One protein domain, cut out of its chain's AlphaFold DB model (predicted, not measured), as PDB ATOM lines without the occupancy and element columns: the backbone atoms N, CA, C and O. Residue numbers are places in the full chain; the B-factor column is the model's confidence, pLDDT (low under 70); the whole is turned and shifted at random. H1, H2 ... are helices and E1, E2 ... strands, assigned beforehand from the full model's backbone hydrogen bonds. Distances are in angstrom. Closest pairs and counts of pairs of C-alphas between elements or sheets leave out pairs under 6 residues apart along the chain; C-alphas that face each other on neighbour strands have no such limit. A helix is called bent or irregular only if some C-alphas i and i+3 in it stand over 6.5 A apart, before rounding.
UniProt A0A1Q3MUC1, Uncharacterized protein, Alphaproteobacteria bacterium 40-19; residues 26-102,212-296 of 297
ATOM      1  N   LEU A  26     -21.723 -27.762 -62.235       88.12
ATOM      2  CA  LEU A  26     -20.938 -28.796 -62.891       88.12
ATOM      3  C   LEU A  26     -21.867 -29.672 -63.727       88.12
ATOM      4  O   LEU A  26     -23.008 -29.922 -63.352       88.12
ATOM      5  N   THR A  27     -21.384 -30.191 -64.854       88.94
ATOM      6  CA  THR A  27     -22.174 -31.126 -65.668       88.94
ATOM      7  C   THR A  27     -21.391 -32.393 -65.961       88.94
ATOM      8  O   THR A  27     -20.183 -32.345 -66.189       88.94
ATOM      9  N   ALA A  28     -22.079 -33.531 -65.947       90.19
ATOM     10  CA  ALA A  28     -21.501 -34.830 -66.274       90.19
ATOM     11  C   ALA A  28     -22.516 -35.703 -67.018       90.19
ATOM     12  O   ALA A  28     -23.726 -35.465 -66.944       90.19
ATOM     13  N   GLN A  29     -22.027 -36.708 -67.744       89.62
ATOM     14  CA  GLN A  29     -22.889 -37.733 -68.318       89.62
ATOM     15  C   GLN A  29     -23.229 -38.776 -67.245       89.62
ATOM     16  O   GLN A  29     -22.365 -39.233 -66.502       89.62
ATOM     17  N   PHE A  30     -24.513 -39.099 -67.130       87.06
ATOM     18  CA  PHE A  30     -25.062 -40.000 -66.125       87.06
ATOM     19  C   PHE A  30     -26.282 -40.708 -66.722       87.06
ATOM     20  O   PHE A  30     -27.213 -40.043 -67.181       87.06
ATOM     21  N   GLU A  31     -26.272 -42.042 -66.768       86.62
ATOM     22  CA  GLU A  31     -27.312 -42.841 -67.452       86.62
ATOM     23  C   GLU A  31     -27.569 -42.370 -68.908       86.62
ATOM     24  O   GLU A  31     -28.701 -42.161 -69.353       86.62
ATOM     25  N   GLY A  32     -26.493 -42.082 -69.642       86.12
ATOM     26  CA  GLY A  32     -26.515 -41.598 -71.022       86.12
ATOM     27  C   GLY A  32     -26.999 -40.155 -71.192       86.12
ATOM     28  O   GLY A  32     -27.005 -39.650 -72.314       86.12
ATOM     29  N   LYS A  33     -27.371 -39.456 -70.112       86.94
ATOM     30  CA  LYS A  33     -27.920 -38.095 -70.149       86.94
ATOM     31  C   LYS A  33     -26.964 -37.101 -69.509       86.94
ATOM     32  O   LYS A  33     -26.298 -37.407 -68.526       86.94
ATOM     33  N   LYS A  34     -26.929 -35.876 -70.032       89.38
ATOM     34  CA  LYS A  34     -26.231 -34.772 -69.368       89.38
ATOM     35  C   LYS A  34     -27.023 -34.361 -68.123       89.38
ATOM     36  O   LYS A  34     -28.196 -34.004 -68.244       89.38
ATOM     37  N   LYS A  35     -26.385 -34.415 -66.955       88.25
ATOM     38  CA  LYS A  35     -26.950 -34.013 -65.663       88.25
ATOM     39  C   LYS A  35     -26.110 -32.906 -65.039       88.25
ATOM     40  O   LYS A  35     -24.886 -32.906 -65.179       88.25
ATOM     41  N   SER A  36     -26.788 -31.980 -64.376       88.88
ATOM     42  CA  SER A  36     -26.178 -30.868 -63.652       88.88
ATOM     43  C   SER A  36     -26.031 -31.207 -62.168       88.88
ATOM     44  O   SER A  36     -26.894 -31.871 -61.588       88.88
ATOM     45  N   PHE A  37     -24.932 -30.755 -61.577       89.31
ATOM     46  CA  PHE A  37     -24.523 -30.957 -60.194       89.31
ATOM     47  C   PHE A  37     -24.122 -29.597 -59.620       89.31
ATOM     48  O   PHE A  37     -23.318 -28.892 -60.225       89.31
ATOM     49  N   TRP A  38     -24.666 -29.229 -58.462       91.12
ATOM     50  CA  TRP A  38     -24.329 -27.981 -57.769       91.12
ATOM     51  C   TRP A  38     -23.481 -28.324 -56.558       91.12
ATOM     52  O   TRP A  38     -24.013 -28.794 -55.548       91.12
ATOM     53  N   GLU A  39     -22.168 -28.143 -56.699       89.62
ATOM     54  CA  GLU A  39     -21.179 -28.552 -55.704       89.62
ATOM     55  C   GLU A  39     -21.442 -27.881 -54.355       89.62
ATOM     56  O   GLU A  39     -21.543 -26.657 -54.277       89.62
ATOM     57  N   LYS A  40     -21.535 -28.671 -53.281       92.50
ATOM     58  CA  LYS A  40     -21.789 -28.172 -51.921       92.50
ATOM     59  C   LYS A  40     -20.497 -27.842 -51.173       92.50
ATOM     60  O   LYS A  40     -20.344 -28.178 -49.999       92.50
ATOM     61  N   ASN A  41     -19.547 -27.220 -51.868       91.12
ATOM     62  CA  ASN A  41     -18.304 -26.758 -51.257       91.12
ATOM     63  C   ASN A  41     -18.541 -25.520 -50.365       91.12
ATOM     64  O   ASN A  41     -19.595 -24.891 -50.463       91.12
ATOM     65  N   ALA A  42     -17.580 -25.167 -49.507       89.81
ATOM     66  CA  ALA A  42     -17.715 -24.064 -48.548       89.81
ATOM     67  C   ALA A  42     -18.161 -22.741 -49.195       89.81
ATOM     68  O   ALA A  42     -19.024 -22.047 -48.663       89.81
ATOM     69  N   GLU A  43     -17.596 -22.414 -50.360       89.19
ATOM     70  CA  GLU A  43     -17.880 -21.182 -51.096       89.19
ATOM     71  C   GLU A  43     -19.334 -21.152 -51.584       89.19
ATOM     72  O   GLU A  43     -20.096 -20.263 -51.209       89.19
ATOM     73  N   ASN A  44     -19.769 -22.177 -52.319       89.06
ATOM     74  CA  ASN A  44     -21.146 -22.297 -52.804       89.06
ATOM     75  C   ASN A  44     -22.162 -22.434 -51.656       89.06
ATOM     76  O   ASN A  44     -23.316 -22.015 -51.775       89.06
ATOM     77  N   MET A  45     -21.749 -23.041 -50.540       91.06
ATOM     78  CA  MET A  45     -22.578 -23.175 -49.349       91.06
ATOM     79  C   MET A  45     -22.726 -21.857 -48.593       91.06
ATOM     80  O   MET A  45     -23.748 -21.680 -47.937       91.06
ATOM     81  N   SER A  46     -21.755 -20.944 -48.688       90.25
ATOM     82  CA  SER A  46     -21.765 -19.644 -48.001       90.25
ATOM     83  C   SER A  46     -22.740 -18.624 -48.596       90.25
ATOM     84  O   SER A  46     -23.209 -17.747 -47.873       90.25
ATOM     85  N   ASP A  47     -23.099 -18.754 -49.878       90.31
ATOM     86  CA  ASP A  47     -24.128 -17.912 -50.491       90.31
ATOM     87  C   ASP A  47     -25.527 -18.446 -50.152       90.31
ATOM     88  O   ASP A  47     -25.909 -19.558 -50.534       90.31
ATOM     89  N   THR A  48     -26.303 -17.652 -49.413       92.44
ATOM     90  CA  THR A  48     -27.565 -18.084 -48.799       92.44
ATOM     91  C   THR A  48     -28.748 -17.203 -49.177       92.44
ATOM     92  O   THR A  48     -28.601 -16.010 -49.429       92.44
ATOM     93  N   LEU A  49     -29.938 -17.794 -49.137       91.12
ATOM     94  CA  LEU A  49     -31.218 -17.099 -49.053       91.12
ATOM     95  C   LEU A  49     -31.710 -17.102 -47.607       91.12
ATOM     96  O   LEU A  49     -31.443 -18.037 -46.848       91.12
ATOM     97  N   SER A  50     -32.487 -16.090 -47.235       92.81
ATOM     98  CA  SER A  50     -33.257 -16.137 -45.994       92.81
ATOM     99  C   SER A  50     -34.297 -17.263 -46.035       92.81
ATOM    100  O   SER A  50     -34.737 -17.712 -47.098       92.81
ATOM    101  N   TRP A  51     -34.754 -17.692 -44.858       89.25
ATOM    102  CA  TRP A  51     -35.803 -18.708 -44.748       89.25
ATOM    103  C   TRP A  51     -37.099 -18.310 -45.479       89.25
ATOM    104  O   TRP A  51     -37.744 -19.150 -46.103       89.25
ATOM    105  N   LEU A  52     -37.471 -17.025 -45.451       88.38
ATOM    106  CA  LEU A  52     -38.676 -16.530 -46.126       88.38
ATOM    107  C   LEU A  52     -38.562 -16.623 -47.654       88.38
ATOM    108  O   LEU A  52     -39.498 -17.092 -48.301       88.38
ATOM    109  N   GLU A  53     -37.413 -16.250 -48.223       91.00
ATOM    110  CA  GLU A  53     -37.142 -16.378 -49.664       91.00
ATOM    111  C   GLU A  53     -37.113 -17.848 -50.106       91.00
ATOM    112  O   GLU A  53     -37.633 -18.205 -51.170       91.00
ATOM    113  N   PHE A  54     -36.545 -18.724 -49.271       89.12
ATOM    114  CA  PHE A  54     -36.596 -20.164 -49.496       89.12
ATOM    115  C   PHE A  54     -38.040 -20.676 -49.510       89.12
ATOM    116  O   PHE A  54     -38.418 -21.378 -50.446       89.12
ATOM    117  N   LEU A  55     -38.868 -20.297 -48.530       84.56
ATOM    118  CA  LEU A  55     -40.275 -20.697 -48.473       84.56
ATOM    119  C   LEU A  55     -41.072 -20.209 -49.685       84.56
ATOM    120  O   LEU A  55     -41.890 -20.958 -50.214       84.56
ATOM    121  N   GLU A  56     -40.854 -18.974 -50.133       85.12
ATOM    122  CA  GLU A  56     -41.491 -18.449 -51.343       85.12
ATOM    123  C   GLU A  56     -41.080 -19.265 -52.576       85.12
ATOM    124  O   GLU A  56     -41.933 -19.715 -53.346       85.12
ATOM    125  N   THR A  57     -39.785 -19.552 -52.714       83.69
ATOM    126  CA  THR A  57     -39.256 -20.392 -53.797       83.69
ATOM    127  C   THR A  57     -39.849 -21.801 -53.755       83.69
ATOM    128  O   THR A  57     -40.316 -22.312 -54.773       83.69
ATOM    129  N   ALA A  58     -39.884 -22.420 -52.574       78.62
ATOM    130  CA  ALA A  58     -40.429 -23.749 -52.346       78.62
ATOM    131  C   ALA A  58     -41.934 -23.816 -52.650       78.62
ATOM    132  O   ALA A  58     -42.371 -24.742 -53.330       78.62
ATOM    133  N   LYS A  59     -42.723 -22.814 -52.235       76.62
ATOM    134  CA  LYS A  59     -44.162 -22.702 -52.547       76.62
ATOM    135  C   LYS A  59     -44.422 -22.510 -54.038       76.62
ATOM    136  O   LYS A  59     -45.315 -23.150 -54.598       76.62
ATOM    137  N   ASN A  60     -43.637 -21.662 -54.698       72.56
ATOM    138  CA  ASN A  60     -43.738 -21.456 -56.143       72.56
ATOM    139  C   ASN A  60     -43.449 -22.758 -56.893       72.56
ATOM    140  O   ASN A  60     -44.190 -23.145 -57.789       72.56
ATOM    141  N   ILE A  61     -42.424 -23.493 -56.472       69.62
ATOM    142  CA  ILE A  61     -42.102 -24.806 -57.028       69.62
ATOM    143  C   ILE A  61     -43.236 -25.803 -56.739       69.62
ATOM    144  O   ILE A  61     -43.750 -26.437 -57.657       69.62
ATOM    145  N   GLN A  62     -43.692 -25.915 -55.493       66.81
ATOM    146  CA  GLN A  62     -44.749 -26.848 -55.113       66.81
ATOM    147  C   GLN A  62     -46.044 -26.610 -55.902       66.81
ATOM    148  O   GLN A  62     -46.606 -27.562 -56.438       66.81
ATOM    149  N   SER A  63     -46.484 -25.357 -56.037       63.16
ATOM    150  CA  SER A  63     -47.715 -25.014 -56.766       63.16
ATOM    151  C   SER A  63     -47.644 -25.347 -58.264       63.16
ATOM    152  O   SER A  63     -48.653 -25.715 -58.866       63.16
ATOM    153  N   ILE A  64     -46.452 -25.287 -58.869       60.91
ATOM    154  CA  ILE A  64     -46.244 -25.641 -60.280       60.91
ATOM    155  C   ILE A  64     -46.304 -27.160 -60.499       60.91
ATOM    156  O   ILE A  64     -46.778 -27.604 -61.548       60.91
ATOM    157  N   TYR A  65     -45.823 -27.957 -59.542       55.75
ATOM    158  CA  TYR A  65     -45.527 -29.379 -59.767       55.75
ATOM    159  C   TYR A  65     -46.416 -30.364 -58.996       55.75
ATOM    160  O   TYR A  65     -46.585 -31.495 -59.446       55.75
ATOM    161  N   PHE A  66     -47.022 -29.954 -57.881       56.66
ATOM    162  CA  PHE A  66     -47.849 -30.804 -57.018       56.66
ATOM    163  C   PHE A  66     -49.253 -30.226 -56.863       56.66
ATOM    164  O   PHE A  66     -49.699 -29.987 -55.746       56.66
ATOM    165  N   LYS A  67     -49.938 -30.005 -57.995       52.28
ATOM    166  CA  LYS A  67     -51.211 -29.266 -58.072       52.28
ATOM    167  C   LYS A  67     -52.269 -29.635 -57.022       52.28
ATOM    168  O   LYS A  67     -53.038 -28.749 -56.698       52.28
ATOM    169  N   ASP A  68     -52.263 -30.847 -56.459       46.97
ATOM    170  CA  ASP A  68     -53.218 -31.280 -55.425       46.97
ATOM    171  C   ASP A  68     -52.643 -32.342 -54.452       46.97
ATOM    172  O   ASP A  68     -53.359 -33.248 -54.025       46.97
ATOM    173  N   LYS A  69     -51.342 -32.310 -54.118       44.03
ATOM    174  CA  LYS A  69     -50.750 -33.268 -53.153       44.03
ATOM    175  C   LYS A  69     -50.153 -32.577 -51.930       44.03
ATOM    176  O   LYS A  69     -49.607 -31.478 -52.044       44.03
ATOM    177  N   GLU A  70     -50.293 -33.250 -50.780       45.56
ATOM    178  CA  GLU A  70     -49.707 -32.889 -49.484       45.56
ATOM    179  C   GLU A  70     -48.262 -32.409 -49.636       45.56
ATOM    180  O   GLU A  70     -47.540 -32.836 -50.544       45.56
ATOM    181  N   ALA A  71     -47.866 -31.472 -48.774       45.06
ATOM    182  CA  ALA A  71     -46.584 -30.793 -48.876       45.06
ATOM    183  C   ALA A  71     -45.431 -31.797 -49.054       45.06
ATOM    184  O   ALA A  71     -45.254 -32.659 -48.198       45.06
ATOM    185  N   PRO A  72     -44.620 -31.695 -50.129       49.66
ATOM    186  CA  PRO A  72     -43.520 -32.637 -50.371       49.66
ATOM    187  C   PRO A  72     -42.431 -32.536 -49.289       49.66
ATOM    188  O   PRO A  72     -41.552 -33.389 -49.185       49.66
ATOM    189  N   PHE A  73     -42.498 -31.472 -48.497       57.09
ATOM    190  CA  PHE A  73     -41.630 -31.145 -47.391       57.09
ATOM    191  C   PHE A  73     -42.161 -31.814 -46.124       57.09
ATOM    192  O   PHE A  73     -42.957 -31.235 -45.388       57.09
ATOM    193  N   ILE A  74     -41.724 -33.050 -45.896       62.09
ATOM    194  CA  ILE A  74     -41.973 -33.757 -44.640       62.09
ATOM    195  C   ILE A  74     -41.159 -33.060 -43.544       62.09
ATOM    196  O   ILE A  74     -39.959 -32.813 -43.721       62.09
ATOM    197  N   GLU A  75     -41.829 -32.707 -42.448       67.75
ATOM    198  CA  GLU A  75     -41.201 -32.068 -41.295       67.75
ATOM    199  C   GLU A  75     -40.602 -33.118 -40.369       67.75
ATOM    200  O   GLU A  75     -41.301 -33.985 -39.847       67.75
ATOM    201  N   TYR A  76     -39.306 -32.989 -40.127       71.94
ATOM    202  CA  TYR A  76     -38.582 -33.838 -39.199       71.94
ATOM    203  C   TYR A  76     -38.120 -33.041 -37.985       71.94
ATOM    204  O   TYR A  76     -37.804 -31.855 -38.099       71.94
ATOM    205  N   SER A  77     -38.042 -33.684 -36.820       70.62
ATOM    206  CA  SER A  77     -37.555 -33.043 -35.593       70.62
ATOM    207  C   SER A  77     -36.342 -33.755 -34.994       70.62
ATOM    208  O   SER A  77     -36.285 -34.984 -34.940       70.62
ATOM    209  N   PHE A  78     -35.373 -32.959 -34.535       75.81
ATOM    210  CA  PHE A  78     -34.213 -33.408 -33.765       75.81
ATOM    211  C   PHE A  78     -33.794 -32.312 -32.794       75.81
ATOM    212  O   PHE A  78     -33.524 -31.193 -33.219       75.81
ATOM    213  N   ASP A  79     -33.729 -32.633 -31.502       76.25
ATOM    214  CA  ASP A  79     -33.251 -31.721 -30.455       76.25
ATOM    215  C   ASP A  79     -33.796 -30.283 -30.589       76.25
ATOM    216  O   ASP A  79     -33.064 -29.313 -30.779       76.25
ATOM    217  N   LYS A  80     -35.133 -30.159 -30.581       78.19
ATOM    218  CA  LYS A  80     -35.908 -28.906 -30.741       78.19
ATOM    219  C   LYS A  80     -35.779 -28.201 -32.099       78.19
ATOM    220  O   LYS A  80     -36.587 -27.314 -32.375       78.19
ATOM    221  N   ARG A  81     -34.837 -28.600 -32.956       84.44
ATOM    222  CA  ARG A  81     -34.728 -28.139 -34.343       84.44
ATOM    223  C   ARG A  81     -35.721 -28.876 -35.228       84.44
ATOM    224  O   ARG A  81     -36.074 -30.032 -34.976       84.44
ATOM    225  N   ARG A  82     -36.174 -28.184 -36.270       85.94
ATOM    226  CA  ARG A  82     -37.072 -28.722 -37.292       85.94
ATOM    227  C   ARG A  82     -36.384 -28.674 -38.637       85.94
ATOM    228  O   ARG A  82     -35.693 -27.704 -38.934       85.94
ATOM    229  N   PHE A  83     -36.610 -29.694 -39.446       88.12
ATOM    230  CA  PHE A  83     -36.008 -29.827 -40.758       88.12
ATOM    231  C   PHE A  83     -37.076 -30.049 -41.814       88.12
ATOM    232  O   PHE A  83     -38.022 -30.809 -41.616       88.12
ATOM    233  N   THR A  84     -36.880 -29.398 -42.951       85.81
ATOM    234  CA  THR A  84     -37.641 -29.580 -44.176       85.81
ATOM    235  C   THR A  84     -36.842 -30.465 -45.125       85.81
ATOM    236  O   THR A  84     -35.701 -30.146 -45.463       85.81
ATOM    237  N   LYS A  85     -37.440 -31.570 -45.572       86.38
ATOM    238  CA  LYS A  85     -36.790 -32.522 -46.477       86.38
ATOM    239  C   LYS A  85     -36.865 -32.108 -47.948       86.38
ATOM    240  O   LYS A  85     -37.955 -31.902 -48.471       86.38
ATOM    241  N   ILE A  86     -35.726 -32.085 -48.634       85.44
ATOM    242  CA  ILE A  86     -35.628 -31.990 -50.093       85.44
ATOM    243  C   ILE A  86     -35.321 -33.392 -50.637       85.44
ATOM    244  O   ILE A  86     -34.225 -33.904 -50.389       85.44
ATOM    245  N   PRO A  87     -36.262 -34.022 -51.362       81.88
ATOM    246  CA  PRO A  87     -36.085 -35.382 -51.850       81.88
ATOM    247  C   PRO A  87     -34.986 -35.491 -52.915       81.88
ATOM    248  O   PRO A  87     -34.853 -34.629 -53.789       81.88
ATOM    249  N   GLY A  88     -34.239 -36.588 -52.861       81.38
ATOM    250  CA  GLY A  88     -33.268 -36.997 -53.861       81.38
ATOM    251  C   GLY A  88     -33.896 -37.664 -55.082       81.38
ATOM    252  O   GLY A  88     -35.067 -38.039 -55.103       81.38
ATOM    253  N   PHE A  89     -33.100 -37.827 -56.137       82.25
ATOM    254  CA  PHE A  89     -33.538 -38.483 -57.369       82.25
ATOM    255  C   PHE A  89     -33.658 -40.009 -57.216       82.25
ATOM    256  O   PHE A  89     -32.700 -40.670 -56.816       82.25
ATOM    257  N   ASP A  90     -34.777 -40.572 -57.682       76.19
ATOM    258  CA  ASP A  90     -35.053 -42.025 -57.687       76.19
ATOM    259  C   ASP A  90     -34.162 -42.825 -58.666       76.19
ATOM    260  O   ASP A  90     -34.193 -44.053 -58.710       76.19
ATOM    261  N   ASP A  91     -33.369 -42.143 -59.497       76.19
ATOM    262  CA  ASP A  91     -32.460 -42.748 -60.481       76.19
ATOM    263  C   ASP A  91     -31.115 -43.202 -59.871       76.19
ATOM    264  O   ASP A  91     -30.164 -43.496 -60.596       76.19
ATOM    265  N   GLY A  92     -31.018 -43.240 -58.537       77.75
ATOM    266  CA  GLY A  92     -29.805 -43.611 -57.805       77.75
ATOM    267  C   GLY A  92     -28.707 -42.543 -57.829       77.75
ATOM    268  O   GLY A  92     -27.595 -42.795 -57.368       77.75
ATOM    269  N   SER A  93     -28.995 -41.348 -58.355       83.31
ATOM    270  CA  SER A  93     -28.069 -40.210 -58.312       83.31
ATOM    271  C   SER A  93     -28.208 -39.337 -57.061       83.31
ATOM    272  O   SER A  93     -27.481 -38.356 -56.951       83.31
ATOM    273  N   CYS A  94     -29.118 -39.654 -56.134       87.69
ATOM    274  CA  CYS A  94     -29.460 -38.800 -54.992       87.69
ATOM    275  C   CYS A  94     -28.228 -38.295 -54.226       87.69
ATOM    276  O   CYS A  94     -27.974 -37.096 -54.225       87.69
ATOM    277  N   LEU A  95     -27.386 -39.188 -53.697       89.81
ATOM    278  CA  LEU A  95     -26.178 -38.782 -52.972       89.81
ATOM    279  C   LEU A  95     -25.187 -38.004 -53.859       89.81
ATOM    280  O   LEU A  95     -24.578 -37.039 -53.408       89.81
ATOM    281  N   TRP A  96     -25.052 -38.380 -55.135       89.81
ATOM    282  CA  TRP A  96     -24.191 -37.673 -56.090       89.81
ATOM    283  C   TRP A  96     -24.615 -36.214 -56.269       89.81
ATOM    284  O   TRP A  96     -23.789 -35.303 -56.203       89.81
ATOM    285  N   SER A  97     -25.909 -36.003 -56.508       88.94
ATOM    286  CA  SER A  97     -26.502 -34.681 -56.683       88.94
ATOM    287  C   SER A  97     -26.456 -33.873 -55.389       88.94
ATOM    288  O   SER A  97     -26.042 -32.717 -55.445       88.94
ATOM    289  N   HIS A  98     -26.748 -34.506 -54.248       92.69
ATOM    290  CA  HIS A  98     -26.785 -33.853 -52.937       92.69
ATOM    291  C   HIS A  98     -25.417 -33.363 -52.479       92.69
ATOM    292  O   HIS A  98     -25.312 -32.283 -51.906       92.69
ATOM    293  N   LEU A  99     -24.354 -34.113 -52.771       93.06
ATOM    294  CA  LEU A  99     -22.982 -33.643 -52.562       93.06
ATOM    295  C   LEU A  99     -22.555 -32.640 -53.647       93.06
ATOM    296  O   LEU A  99     -21.686 -31.795 -53.429       93.06
ATOM    297  N   GLY A 100     -23.158 -32.740 -54.834       92.25
ATOM    298  CA  GLY A 100     -22.814 -31.943 -56.006       92.25
ATOM    299  C   GLY A 100     -21.443 -32.288 -56.590       92.25
ATOM    300  O   GLY A 100     -20.805 -31.443 -57.212       92.25
ATOM    301  N   ILE A 101     -20.985 -33.526 -56.398       92.81
ATOM    302  CA  ILE A 101     -19.683 -34.003 -56.871       92.81
ATOM    303  C   ILE A 101     -19.895 -34.804 -58.157       92.81
ATOM    304  O   ILE A 101     -20.612 -35.804 -58.174       92.81
ATOM    305  N   THR A 102     -19.246 -34.391 -59.248       92.31
ATOM    306  CA  THR A 102     -19.286 -35.154 -60.507       92.31
ATOM    307  C   THR A 102     -18.606 -36.521 -60.352       92.31
ATOM    308  O   THR A 102     -17.681 -36.641 -59.547       92.31
ATOM    309  N   THR A 212     -17.442 -44.380 -43.078       89.38
ATOM    310  CA  THR A 212     -17.219 -43.187 -42.245       89.38
ATOM    311  C   THR A 212     -15.978 -42.433 -42.718       89.38
ATOM    312  O   THR A 212     -16.023 -41.216 -42.873       89.38
ATOM    313  N   GLN A 213     -14.881 -43.138 -43.013       89.44
ATOM    314  CA  GLN A 213     -13.666 -42.473 -43.496       89.44
ATOM    315  C   GLN A 213     -13.834 -41.923 -44.916       89.44
ATOM    316  O   GLN A 213     -13.251 -40.894 -45.249       89.44
ATOM    317  N   PHE A 214     -14.672 -42.557 -45.741       89.50
ATOM    318  CA  PHE A 214     -15.045 -41.997 -47.037       89.50
ATOM    319  C   PHE A 214     -15.741 -40.637 -46.883       89.50
ATOM    320  O   PHE A 214     -15.303 -39.657 -47.485       89.50
ATOM    321  N   PHE A 215     -16.771 -40.540 -46.035       92.25
ATOM    322  CA  PHE A 215     -17.457 -39.266 -45.793       92.25
ATOM    323  C   PHE A 215     -16.551 -38.207 -45.151       92.25
ATOM    324  O   PHE A 215     -16.714 -37.023 -45.438       92.25
ATOM    325  N   GLN A 216     -15.553 -38.613 -44.361       92.88
ATOM    326  CA  GLN A 216     -14.529 -37.698 -43.857       92.88
ATOM    327  C   GLN A 216     -13.710 -37.061 -44.996       92.88
ATOM    328  O   GLN A 216     -13.459 -35.855 -44.968       92.88
ATOM    329  N   GLU A 217     -13.315 -37.834 -46.015       93.12
ATOM    330  CA  GLU A 217     -12.619 -37.289 -47.194       93.12
ATOM    331  C   GLU A 217     -13.563 -36.463 -48.084       93.12
ATOM    332  O   GLU A 217     -13.134 -35.446 -48.625       93.12
ATOM    333  N   VAL A 218     -14.848 -36.829 -48.193       95.31
ATOM    334  CA  VAL A 218     -15.865 -36.004 -48.880       95.31
ATOM    335  C   VAL A 218     -15.997 -34.637 -48.207       95.31
ATOM    336  O   VAL A 218     -15.917 -33.614 -48.888       95.31
ATOM    337  N   ALA A 219     -16.161 -34.606 -46.882       95.06
ATOM    338  CA  ALA A 219     -16.254 -33.367 -46.114       95.06
ATOM    339  C   ALA A 219     -14.985 -32.518 -46.296       95.06
ATOM    340  O   ALA A 219     -15.074 -31.322 -46.568       95.06
ATOM    341  N   GLY A 220     -13.805 -33.145 -46.250       93.81
ATOM    342  CA  GLY A 220     -12.527 -32.473 -46.495       93.81
ATOM    343  C   GLY A 220     -12.386 -31.898 -47.910       93.81
ATOM    344  O   GLY A 220     -11.873 -30.792 -48.066       93.81
ATOM    345  N   TYR A 221     -12.861 -32.612 -48.936       94.44
ATOM    346  CA  TYR A 221     -12.871 -32.131 -50.321       94.44
ATOM    347  C   TYR A 221     -13.797 -30.922 -50.493       94.44
ATOM    348  O   TYR A 221     -13.384 -29.903 -51.047       94.44
ATOM    349  N   LEU A 222     -15.027 -31.012 -49.977       93.94
ATOM    350  CA  LEU A 222     -16.002 -29.922 -50.043       93.94
ATOM    351  C   LEU A 222     -15.629 -28.749 -49.121       93.94
ATOM    352  O   LEU A 222     -16.038 -27.620 -49.373       93.94
ATOM    353  N   LYS A 223     -14.828 -28.994 -48.077       93.81
ATOM    354  CA  LYS A 223     -14.571 -28.058 -46.970       93.81
ATOM    355  C   LYS A 223     -15.862 -27.618 -46.264       93.81
ATOM    356  O   LYS A 223     -15.973 -26.489 -45.805       93.81
ATOM    357  N   THR A 224     -16.831 -28.521 -46.184       93.88
ATOM    358  CA  THR A 224     -18.172 -28.271 -45.641       93.88
ATOM    359  C   THR A 224     -18.439 -29.288 -44.544       93.88
ATOM    360  O   THR A 224     -18.076 -30.458 -44.691       93.88
ATOM    361  N   ASN A 225     -19.098 -28.873 -43.463       95.44
ATOM    362  CA  ASN A 225     -19.551 -29.816 -42.444       95.44
ATOM    363  C   ASN A 225     -20.642 -30.718 -43.024       95.44
ATOM    364  O   ASN A 225     -21.540 -30.238 -43.715       95.44
ATOM    365  N   ILE A 226     -20.602 -32.013 -42.722       96.69
ATOM    366  CA  ILE A 226     -21.648 -32.958 -43.126       96.69
ATOM    367  C   ILE A 226     -22.215 -33.612 -41.876       96.69
ATOM    368  O   ILE A 226     -21.484 -34.219 -41.095       96.69
ATOM    369  N   VAL A 227     -23.528 -33.522 -41.702       95.75
ATOM    370  CA  VAL A 227     -24.252 -34.205 -40.627       95.75
ATOM    371  C   VAL A 227     -25.252 -35.152 -41.264       95.75
ATOM    372  O   VAL A 227     -26.096 -34.739 -42.055       95.75
ATOM    373  N   ILE A 228     -25.147 -36.433 -40.925       95.25
ATOM    374  CA  ILE A 228     -26.019 -37.484 -41.440       95.25
ATOM    375  C   ILE A 228     -26.935 -37.939 -40.313       95.25
ATOM    376  O   ILE A 228     -26.487 -38.452 -39.283       95.25
ATOM    377  N   PHE A 229     -28.231 -37.784 -40.537       93.25
ATOM    378  CA  PHE A 229     -29.279 -38.402 -39.746       93.25
ATOM    379  C   PHE A 229     -29.709 -39.714 -40.397       93.25
ATOM    380  O   PHE A 229     -29.668 -39.838 -41.617       93.25
ATOM    381  N   SER A 230     -30.141 -40.677 -39.592       90.56
ATOM    382  CA  SER A 230     -30.915 -41.820 -40.059       90.56
ATOM    383  C   SER A 230     -32.378 -41.644 -39.660       90.56
ATOM    384  O   SER A 230     -32.692 -41.014 -38.641       90.56
ATOM    385  N   GLY A 231     -33.274 -42.182 -40.473       83.69
ATOM    386  CA  GLY A 231     -34.696 -42.174 -40.181       83.69
ATOM    387  C   GLY A 231     -35.485 -42.968 -41.206       83.69
ATOM    388  O   GLY A 231     -35.027 -43.204 -42.322       83.69
ATOM    389  N   ASP A 232     -36.689 -43.351 -40.806       72.00
ATOM    390  CA  ASP A 232     -37.695 -43.920 -41.691       72.00
ATOM    391  C   ASP A 232     -38.605 -42.794 -42.197       72.00
ATOM    392  O   ASP A 232     -38.958 -41.878 -41.451       72.00
ATOM    393  N   SER A 233     -39.017 -42.873 -43.457       61.56
ATOM    394  CA  SER A 233     -40.112 -42.083 -44.018       61.56
ATOM    395  C   SER A 233     -41.391 -42.086 -43.163       61.56
ATOM    396  O   SER A 233     -42.099 -41.080 -43.147       61.56
ATOM    397  N   GLU A 234     -41.654 -43.165 -42.414       61.09
ATOM    398  CA  GLU A 234     -42.805 -43.283 -41.507       61.09
ATOM    399  C   GLU A 234     -42.584 -42.610 -40.136       61.09
ATOM    400  O   GLU A 234     -43.544 -42.265 -39.444       61.09
ATOM    401  N   SER A 235     -41.329 -42.367 -39.735       66.44
ATOM    402  CA  SER A 235     -40.972 -41.705 -38.475       66.44
ATOM    403  C   SER A 235     -40.576 -40.248 -38.716       66.44
ATOM    404  O   SER A 235     -39.489 -39.957 -39.203       66.44
ATOM    405  N   LEU A 236     -41.390 -39.300 -38.240       75.31
ATOM    406  CA  LEU A 236     -41.065 -37.859 -38.256       75.31
ATOM    407  C   LEU A 236     -39.930 -37.464 -37.278       75.31
ATOM    408  O   LEU A 236     -39.602 -36.283 -37.121       75.31
ATOM    409  N   SER A 237     -39.333 -38.434 -36.580       81.31
ATOM    410  CA  SER A 237     -38.167 -38.228 -35.716       81.31
ATOM    411  C   SER A 237     -36.877 -38.631 -36.425       81.31
ATOM    412  O   SER A 237     -36.821 -39.680 -37.069       81.31
ATOM    413  N   LEU A 238     -35.840 -37.798 -36.293       85.50
ATOM    414  CA  LEU A 238     -34.498 -38.102 -36.791       85.50
ATOM    415  C   LEU A 238     -33.648 -38.706 -35.684       85.50
ATOM    416  O   LEU A 238     -33.727 -38.299 -34.522       85.50
ATOM    417  N   LYS A 239     -32.739 -39.595 -36.072       89.00
ATOM    418  CA  LYS A 239     -31.660 -40.073 -35.218       89.00
ATOM    419  C   LYS A 239     -30.331 -39.587 -35.772       89.00
ATOM    420  O   LYS A 239     -30.016 -39.825 -36.932       89.00
ATOM    421  N   LEU A 240     -29.528 -38.919 -34.948       90.12
ATOM    422  CA  LEU A 240     -28.168 -38.565 -35.344       90.12
ATOM    423  C   LEU A 240     -27.362 -39.846 -35.591       90.12
ATOM    424  O   LEU A 240     -27.264 -40.697 -34.704       90.12
ATOM    425  N   SER A 241     -26.816 -39.982 -36.800       90.69
ATOM    426  CA  SER A 241     -26.028 -41.144 -37.206       90.69
ATOM    427  C   SER A 241     -24.540 -40.810 -37.180       90.69
ATOM    428  O   SER A 241     -23.772 -41.475 -36.482       90.69
ATOM    429  N   ARG A 242     -24.122 -39.776 -37.922       93.44
ATOM    430  CA  ARG A 242     -22.708 -39.423 -38.124       93.44
ATOM    431  C   ARG A 242     -22.528 -37.917 -38.282       93.44
ATOM    432  O   ARG A 242     -23.383 -37.253 -38.863       93.44
ATOM    433  N   GLU A 243     -21.388 -37.406 -37.831       95.25
ATOM    434  CA  GLU A 243     -21.001 -35.999 -37.967       95.25
ATOM    435  C   GLU A 243     -19.560 -35.895 -38.465       95.25
ATOM    436  O   GLU A 243     -18.664 -36.566 -37.951       95.25
ATOM    437  N   PHE A 244     -19.347 -35.040 -39.462       95.38
ATOM    438  CA  PHE A 244     -18.057 -34.772 -40.088       95.38
ATOM    439  C   PHE A 244     -17.833 -33.266 -40.084       95.38
ATOM    440  O   PHE A 244     -18.302 -32.553 -40.974       95.38
ATOM    441  N   ILE A 245     -17.155 -32.778 -39.047       94.00
ATOM    442  CA  ILE A 245     -16.904 -31.351 -38.849       94.00
ATOM    443  C   ILE A 245     -15.503 -31.019 -39.364       94.00
ATOM    444  O   ILE A 245     -14.518 -31.609 -38.918       94.00
ATOM    445  N   VAL A 246     -15.426 -30.100 -40.326       91.75
ATOM    446  CA  VAL A 246     -14.173 -29.600 -40.910       91.75
ATOM    447  C   VAL A 246     -13.778 -28.277 -40.262       91.75
ATOM    448  O   VAL A 246     -12.611 -28.084 -39.935       91.75
ATOM    449  N   ASP A 247     -14.754 -27.390 -40.060       87.62
ATOM    450  CA  ASP A 247     -14.588 -26.076 -39.439       87.62
ATOM    451  C   ASP A 247     -15.922 -25.658 -38.797       87.62
ATOM    452  O   ASP A 247     -16.987 -25.941 -39.339       87.62
ATOM    453  N   HIS A 248     -15.910 -25.003 -37.639       85.19
ATOM    454  CA  HIS A 248     -17.140 -24.529 -37.000       85.19
ATOM    455  C   HIS A 248     -17.726 -23.276 -37.668       85.19
ATOM    456  O   HIS A 248     -18.906 -22.994 -37.467       85.19
ATOM    457  N   ASP A 249     -16.941 -22.577 -38.493       83.19
ATOM    458  CA  ASP A 249     -17.354 -21.346 -39.170       83.19
ATOM    459  C   ASP A 249     -17.953 -21.589 -40.570       83.19
ATOM    460  O   ASP A 249     -18.405 -20.649 -41.228       83.19
ATOM    461  N   VAL A 250     -17.983 -22.841 -41.049       84.12
ATOM    462  CA  VAL A 250     -18.589 -23.191 -42.344       84.12
ATOM    463  C   VAL A 250     -20.013 -23.721 -42.194       84.12
ATOM    464  O   VAL A 250     -20.383 -24.362 -41.207       84.12
ATOM    465  N   ASN A 251     -20.819 -23.498 -43.232       86.62
ATOM    466  CA  ASN A 251     -22.177 -24.027 -43.300       86.62
ATOM    467  C   ASN A 251     -22.196 -25.565 -43.276       86.62
ATOM    468  O   ASN A 251     -21.254 -26.238 -43.701       86.62
ATOM    469  N   THR A 252     -23.303 -26.118 -42.778       94.00
ATOM    470  CA  THR A 252     -23.490 -27.565 -42.619       94.00
ATOM    471  C   THR A 252     -24.459 -28.106 -43.662       94.00
ATOM    472  O   THR A 252     -25.569 -27.598 -43.817       94.00
ATOM    473  N   LEU A 253     -24.045 -29.155 -44.373       95.81
ATOM    474  CA  LEU A 253     -24.912 -29.975 -45.206       95.81
ATOM    475  C   LEU A 253     -25.539 -31.069 -44.334       95.81
ATOM    476  O   LEU A 253     -24.846 -31.973 -43.865       95.81
ATOM    477  N   TYR A 254     -26.853 -30.997 -44.137       95.12
ATOM    478  CA  TYR A 254     -27.603 -32.032 -43.433       95.12
ATOM    479  C   TYR A 254     -28.176 -33.041 -44.430       95.12
ATOM    480  O   TYR A 254     -28.850 -32.664 -45.391       95.12
ATOM    481  N   LEU A 255     -27.929 -34.323 -44.185       94.75
ATOM    482  CA  LEU A 255     -28.418 -35.433 -44.995       94.75
ATOM    483  C   LEU A 255     -29.309 -36.346 -44.151       94.75
ATOM    484  O   LEU A 255     -29.002 -36.617 -42.991       94.75
ATOM    485  N   LEU A 256     -30.382 -36.852 -44.748       92.25
ATOM    486  CA  LEU A 256     -31.176 -37.957 -44.224       92.25
ATOM    487  C   LEU A 256     -30.818 -39.218 -45.004       92.25
ATOM    488  O   LEU A 256     -31.079 -39.291 -46.199       92.25
ATOM    489  N   GLN A 257     -30.239 -40.197 -44.323       91.62
ATOM    490  CA  GLN A 257     -30.058 -41.549 -44.824       91.62
ATOM    491  C   GLN A 257     -31.327 -42.354 -44.520       91.62
ATOM    492  O   GLN A 257     -31.679 -42.531 -43.354       91.62
ATOM    493  N   ASP A 258     -32.013 -42.815 -45.563       86.88
ATOM    494  CA  ASP A 258     -33.302 -43.499 -45.424       86.88
ATOM    495  C   ASP A 258     -33.115 -44.964 -45.002       86.88
ATOM    496  O   ASP A 258     -32.596 -45.789 -45.767       86.88
ATOM    497  N   ASP A 259     -33.569 -45.297 -43.793       83.62
ATOM    498  CA  ASP A 259     -33.494 -46.644 -43.222       83.62
ATOM    499  C   ASP A 259     -34.346 -47.651 -44.019       83.62
ATOM    500  O   ASP A 259     -33.934 -48.802 -44.194       83.62
ATOM    501  N   GLY A 260     -35.472 -47.214 -44.600       79.12
ATOM    502  CA  GLY A 260     -36.340 -48.046 -45.444       79.12
ATOM    503  C   GLY A 260     -35.677 -48.474 -46.757       79.12
ATOM    504  O   GLY A 260     -36.030 -49.497 -47.347       79.12
ATOM    505  N   SER A 261     -34.652 -47.737 -47.186       74.69
ATOM    506  CA  SER A 261     -33.831 -48.047 -48.359       74.69
ATOM    507  C   SER A 261     -32.573 -48.866 -48.032       74.69
ATOM    508  O   SER A 261     -31.665 -48.951 -48.859       74.69
ATOM    509  N   PHE A 262     -32.477 -49.434 -46.821       79.06
ATOM    510  CA  PHE A 262     -31.250 -50.036 -46.279       79.06
ATOM    511  C   PHE A 262     -30.065 -49.057 -46.269       79.06
ATOM    512  O   PHE A 262     -28.909 -49.438 -46.459       79.06
ATOM    513  N   GLY A 263     -30.357 -47.767 -46.077       78.31
ATOM    514  CA  GLY A 263     -29.368 -46.701 -46.026       78.31
ATOM    515  C   GLY A 263     -28.694 -46.385 -47.362       78.31
ATOM    516  O   GLY A 263     -27.583 -45.849 -47.366       78.31
ATOM    517  N   LEU A 264     -29.336 -46.738 -48.476       79.75
ATOM    518  CA  LEU A 264     -28.820 -46.546 -49.830       79.75
ATOM    519  C   LEU A 264     -29.311 -45.253 -50.489       79.75
ATOM    520  O   LEU A 264     -28.719 -44.808 -51.476       79.75
ATOM    521  N   HIS A 265     -30.391 -44.675 -49.971       87.25
ATOM    522  CA  HIS A 265     -30.968 -43.423 -50.434       87.25
ATOM    523  C   HIS A 265     -30.679 -42.294 -49.448       87.25
ATOM    524  O   HIS A 265     -30.648 -42.496 -48.232       87.25
ATOM    525  N   TYR A 266     -30.464 -41.107 -50.008       90.69
ATOM    526  CA  TYR A 266     -30.180 -39.892 -49.267       90.69
ATOM    527  C   TYR A 266     -31.112 -38.783 -49.725       90.69
ATOM    528  O   TYR A 266     -31.302 -38.613 -50.926       90.69
ATOM    529  N   ASP A 267     -31.618 -38.017 -48.767       90.62
ATOM    530  CA  ASP A 267     -32.328 -36.761 -48.988       90.62
ATOM    531  C   ASP A 267     -31.552 -35.616 -48.310       90.62
ATOM    532  O   ASP A 267     -30.819 -35.837 -47.341       90.62
ATOM    533  N   VAL A 268     -31.715 -34.378 -48.781       92.62
ATOM    534  CA  VAL A 268     -31.176 -33.193 -48.088       92.62
ATOM    535  C   VAL A 268     -32.173 -32.718 -47.041       92.62
ATOM    536  O   VAL A 268     -33.380 -32.675 -47.280       92.62
ATOM    537  N   LEU A 269     -31.670 -32.315 -45.879       91.75
ATOM    538  CA  LEU A 269     -32.451 -31.667 -44.834       91.75
ATOM    539  C   LEU A 269     -32.083 -30.184 -44.758       91.75
ATOM    540  O   LEU A 269     -30.912 -29.811 -44.753       91.75
ATOM    541  N   VAL A 270     -33.093 -29.326 -44.676       91.56
ATOM    542  CA  VAL A 270     -32.928 -27.881 -44.496       91.56
ATOM    543  C   VAL A 270     -33.492 -27.489 -43.143       91.56
ATOM    544  O   VAL A 270     -34.665 -27.723 -42.875       91.56
ATOM    545  N   GLU A 271     -32.669 -26.897 -42.284       90.88
ATOM    546  CA  GLU A 271     -33.102 -26.445 -40.963       90.88
ATOM    547  C   GLU A 271     -34.072 -25.256 -41.073       90.88
ATOM    548  O   GLU A 271     -33.790 -24.260 -41.742       90.88
ATOM    549  N   GLN A 272     -35.235 -25.358 -40.425       88.31
ATOM    550  CA  GLN A 272     -36.255 -24.315 -40.459       88.31
ATOM    551  C   GLN A 272     -35.790 -23.056 -39.727       88.31
ATOM    552  O   GLN A 272     -35.226 -23.126 -38.638       88.31
ATOM    553  N   ASN A 273     -36.138 -21.897 -40.286       87.75
ATOM    554  CA  ASN A 273     -35.775 -20.566 -39.786       87.75
ATOM    555  C   ASN A 273     -34.273 -20.236 -39.851       87.75
ATOM    556  O   ASN A 273     -33.876 -19.168 -39.388       87.75
ATOM    557  N   SER A 274     -33.469 -21.090 -40.483       90.81
ATOM    558  CA  SER A 274     -32.064 -20.822 -40.790       90.81
ATOM    559  C   SER A 274     -31.896 -20.371 -42.249       90.81
ATOM    560  O   SER A 274     -32.725 -20.719 -43.100       90.81
ATOM    561  N   PRO A 275     -30.848 -19.589 -42.575       91.38
ATOM    562  CA  PRO A 275     -30.484 -19.317 -43.961       91.38
ATOM    563  C   PRO A 275     -30.219 -20.612 -44.736       91.38
ATOM    564  O   PRO A 275     -29.660 -21.569 -44.201       91.38
ATOM    565  N   VAL A 276     -30.607 -20.636 -46.009       91.69
ATOM    566  CA  VAL A 276     -30.511 -21.820 -46.871       91.69
ATOM    567  C   VAL A 276     -29.532 -21.545 -47.999       91.69
ATOM    568  O   VAL A 276     -29.694 -20.565 -48.723       91.69
ATOM    569  N   SER A 277     -28.538 -22.413 -48.187       93.00
ATOM    570  CA  SER A 277     -27.582 -22.263 -49.291       93.00
ATOM    571  C   SER A 277     -28.292 -22.262 -50.648       93.00
ATOM    572  O   SER A 277     -29.102 -23.148 -50.944       93.00
ATOM    573  N   LYS A 278     -27.922 -21.320 -51.521       90.88
ATOM    574  CA  LYS A 278     -28.411 -21.278 -52.905       90.88
ATOM    575  C   LYS A 278     -28.093 -22.558 -53.672       90.88
ATOM    576  O   LYS A 278     -28.905 -22.979 -54.488       90.88
ATOM    577  N   ALA A 279     -26.982 -23.233 -53.373       91.44
ATOM    578  CA  ALA A 279     -26.640 -24.504 -54.007       91.44
ATOM    579  C   ALA A 279     -27.649 -25.620 -53.704       91.44
ATOM    580  O   ALA A 279     -27.885 -26.486 -54.550       91.44
ATOM    581  N   ILE A 280     -28.265 -25.603 -52.518       91.75
ATOM    582  CA  ILE A 280     -29.368 -26.507 -52.157       91.75
ATOM    583  C   ILE A 280     -30.643 -26.117 -52.920       91.75
ATOM    584  O   ILE A 280     -31.364 -26.977 -53.427       91.75
ATOM    585  N   VAL A 281     -30.908 -24.816 -53.058       89.69
ATOM    586  CA  VAL A 281     -32.086 -24.312 -53.777       89.69
ATOM    587  C   VAL A 281     -32.033 -24.632 -55.275       89.69
ATOM    588  O   VAL A 281     -33.047 -25.035 -55.848       89.69
ATOM    589  N   GLU A 282     -30.872 -24.501 -55.916       88.81
ATOM    590  CA  GLU A 282     -30.701 -24.858 -57.331       88.81
ATOM    591  C   GLU A 282     -30.875 -26.360 -57.579       88.81
ATOM    592  O   GLU A 282     -31.527 -26.778 -58.540       88.81
ATOM    593  N   GLU A 283     -30.394 -27.188 -56.657       87.06
ATOM    594  CA  GLU A 283     -30.638 -28.623 -56.712       87.06
ATOM    595  C   GLU A 283     -32.130 -28.964 -56.584       87.06
ATOM    596  O   GLU A 283     -32.657 -29.743 -57.385       87.06
ATOM    597  N   MET A 284     -32.836 -28.334 -55.640       86.44
ATOM    598  CA  MET A 284     -34.286 -28.485 -55.498       86.44
ATOM    599  C   MET A 284     -35.016 -28.117 -56.800       86.44
ATOM    600  O   MET A 284     -35.893 -28.860 -57.251       86.44
ATOM    601  N   LYS A 285     -34.640 -27.006 -57.452       84.38
ATOM    602  CA  LYS A 285     -35.203 -26.608 -58.757       84.38
ATOM    603  C   LYS A 285     -34.972 -27.684 -59.824       84.38
ATOM    604  O   LYS A 285     -35.896 -28.008 -60.574       84.38
ATOM    605  N   SER A 286     -33.770 -28.256 -59.874       82.62
ATOM    606  CA  SER A 286     -33.389 -29.305 -60.829       82.62
ATOM    607  C   SER A 286     -34.188 -30.593 -60.650       82.62
ATOM    608  O   SER A 286     -34.765 -31.111 -61.616       82.62
ATOM    609  N   TYR A 287     -34.293 -31.083 -59.411       79.81
ATOM    610  CA  TYR A 287     -35.096 -32.259 -59.080       79.81
ATOM    611  C   TYR A 287     -36.544 -32.083 -59.541       79.81
ATOM    612  O   TYR A 287     -37.103 -32.930 -60.244       79.81
ATOM    613  N   MET A 288     -37.126 -30.927 -59.246       75.00
ATOM    614  CA  MET A 288     -38.514 -30.617 -59.570       75.00
ATOM    615  C   MET A 288     -38.752 -30.467 -61.078       75.00
ATOM    616  O   MET A 288     -39.715 -31.016 -61.622       75.00
ATOM    617  N   GLY A 289     -37.822 -29.829 -61.792       72.12
ATOM    618  CA  GLY A 289     -37.826 -29.774 -63.256       72.12
ATOM    619  C   GLY A 289     -37.773 -31.162 -63.911       72.12
ATOM    620  O   GLY A 289     -38.387 -31.373 -64.962       72.12
ATOM    621  N   SER A 290     -37.102 -32.132 -63.276       69.75
ATOM    622  CA  SER A 290     -37.058 -33.519 -63.754       69.75
ATOM    623  C   SER A 290     -38.422 -34.217 -63.661       69.75
ATOM    624  O   SER A 290     -38.803 -34.920 -64.599       69.75
ATOM    625  N   LYS A 291     -39.214 -33.958 -62.606       66.75
ATOM    626  CA  LYS A 291     -40.546 -34.563 -62.411       66.75
ATOM    627  C   LYS A 291     -41.573 -34.062 -63.433       66.75
ATOM    628  O   LYS A 291     -42.391 -34.854 -63.901       66.75
ATOM    629  N   LYS A 292     -41.473 -32.804 -63.890       58.25
ATOM    630  CA  LYS A 292     -42.333 -32.232 -64.956       58.25
ATOM    631  C   LYS A 292     -42.346 -33.065 -66.239       58.25
ATOM    632  O   LYS A 292     -43.361 -33.154 -66.921       58.25
ATOM    633  N   ARG A 293     -41.196 -33.649 -66.591       50.88
ATOM    634  CA  ARG A 293     -41.032 -34.426 -67.830       50.88
ATOM    635  C   ARG A 293     -41.687 -35.807 -67.753       50.88
ATOM    636  O   ARG A 293     -41.940 -36.397 -68.798       50.88
ATOM    637  N   PHE A 294     -41.968 -36.306 -66.549       43.56
ATOM    638  CA  PHE A 294     -42.644 -37.585 -66.332       43.56
ATOM    639  C   PHE A 294     -44.167 -37.449 -66.218       43.56
ATOM    640  O   PHE A 294     -44.860 -38.413 -66.499       43.56
ATOM    641  N   SER A 295     -44.699 -36.267 -65.881       41.66
ATOM    642  CA  SER A 295     -46.151 -36.026 -65.800       41.66
ATOM    643  C   SER A 295     -46.807 -35.628 -67.134       41.66
ATOM    644  O   SER A 295     -47.976 -35.255 -67.148       41.66
ATOM    645  N   GLN A 296     -46.050 -35.612 -68.237       37.47
ATOM    646  CA  GLN A 296     -46.519 -35.253 -69.588       37.47
ATOM    647  C   GLN A 296     -46.443 -36.425 -70.587       37.47
ATOM    648  O   GLN A 296     -46.556 -36.208 -71.793       37.47
TER     649      GLN A 296
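What this domain is: This is residues 26 to 102 and 212 to 296 of the 297 residues of an uncharacterized protein of Alphaproteobacteria bacterium 40-19 (UniProt A0A1Q3MUC1). A six-stranded sheet, curled like part of a barrel, folds back so that E3 and E4 face E7, E5 and E6, with E8 as the hinge. H3 and H4 pack on one face of it, H5 grazes it with H2 side by side with H5, and the small hairpin of E1 and E2 packs on H3 and H5 through E2. The 162 printed residues run E1 E2 H1 H2 E3 E4 H3 H4 E5 E6 E7 E8 H5, five named helices and eight named strands, of mixed class. The large sheet has the order E3 E4 E8 E7 E5 E6 and is mixed; E1 and E2 are antiparallel. The whole is compact and rounded, with a radius of gyration of the C-alphas of 15.1 A and spans of 43 by 39 by 33 A.

Where its parts are: The large sheet holds E3, residues 75 to 78; E4, residues 81 to 86; E8, residues 266 to 271; E7, residues 252 to 258, 18.9 A; E5, residues 225 to 231, 19.7 A; and E6, residues 239 to 244. H3 is residues 94 to 99, H4 residues 212 to 222, 15.4 A, and H1 residues 42 to 46. H2, residues 51 to 65, measures 20.8 A, and H5, residues 278 to 292, 21.4 A. E1, residues 26 to 30, begins at C-alpha 26 (-20.938, -28.796, -62.891), and E2 is residues 33 to 38. H5 ends at C-alpha 292 (-42.333, -32.232, -64.956).

How they stand to each other: The large sheet is strongly twisted, a folded sheet, bent back on itself into two leaves. In it E7 and E5 are parallel, with N 255 and O 227 2.8 A apart; E8 is antiparallel to E7, with N 267 and O 256 at 2.9 A, and to E4, with N 84 and O 270 at 2.8 A. The hairpins E3 and E4, and E5 and E6, have N 76 and O 83 at 2.9 A and N 228 and O 242 at 2.8 A. H3 and H4 lie on the same face, at heights over the sheet of 8.4 A and 8.3 A. The hub, H5, touches H2 at a shallow tilt of 10 degrees, the same way, closest at C-alphas 65 and 292, 6.7 A. With residues 278 to 279 alone H5 touches H1, which only grazes the sheet; the C-alphas of Asn 44 and Ala 279 are closest, 6.0 A. In the hairpin E1 and E2, N 28 and O 35 are 3.0 A apart; the closest C-alphas of E2 and H3 are those of Phe 37 and Ser 97, 5.5 A. In H1, H2, H3, H4 and H5 every O i to N i+4 pair is within hydrogen-bond range.

The domain as a whole: The C-alphas farthest apart are those of His 248 and Gln 296, 45.2 A. Residues 103 to 211 are not printed, and C-alphas 102 and 212 are 20.1 A apart across the cut. Of the links that are printed whole, none is long. Mean pLDDT of the printed part is 82.8; it is under 70 at residues 61 to 75, 233 to 235 and 290 to 296.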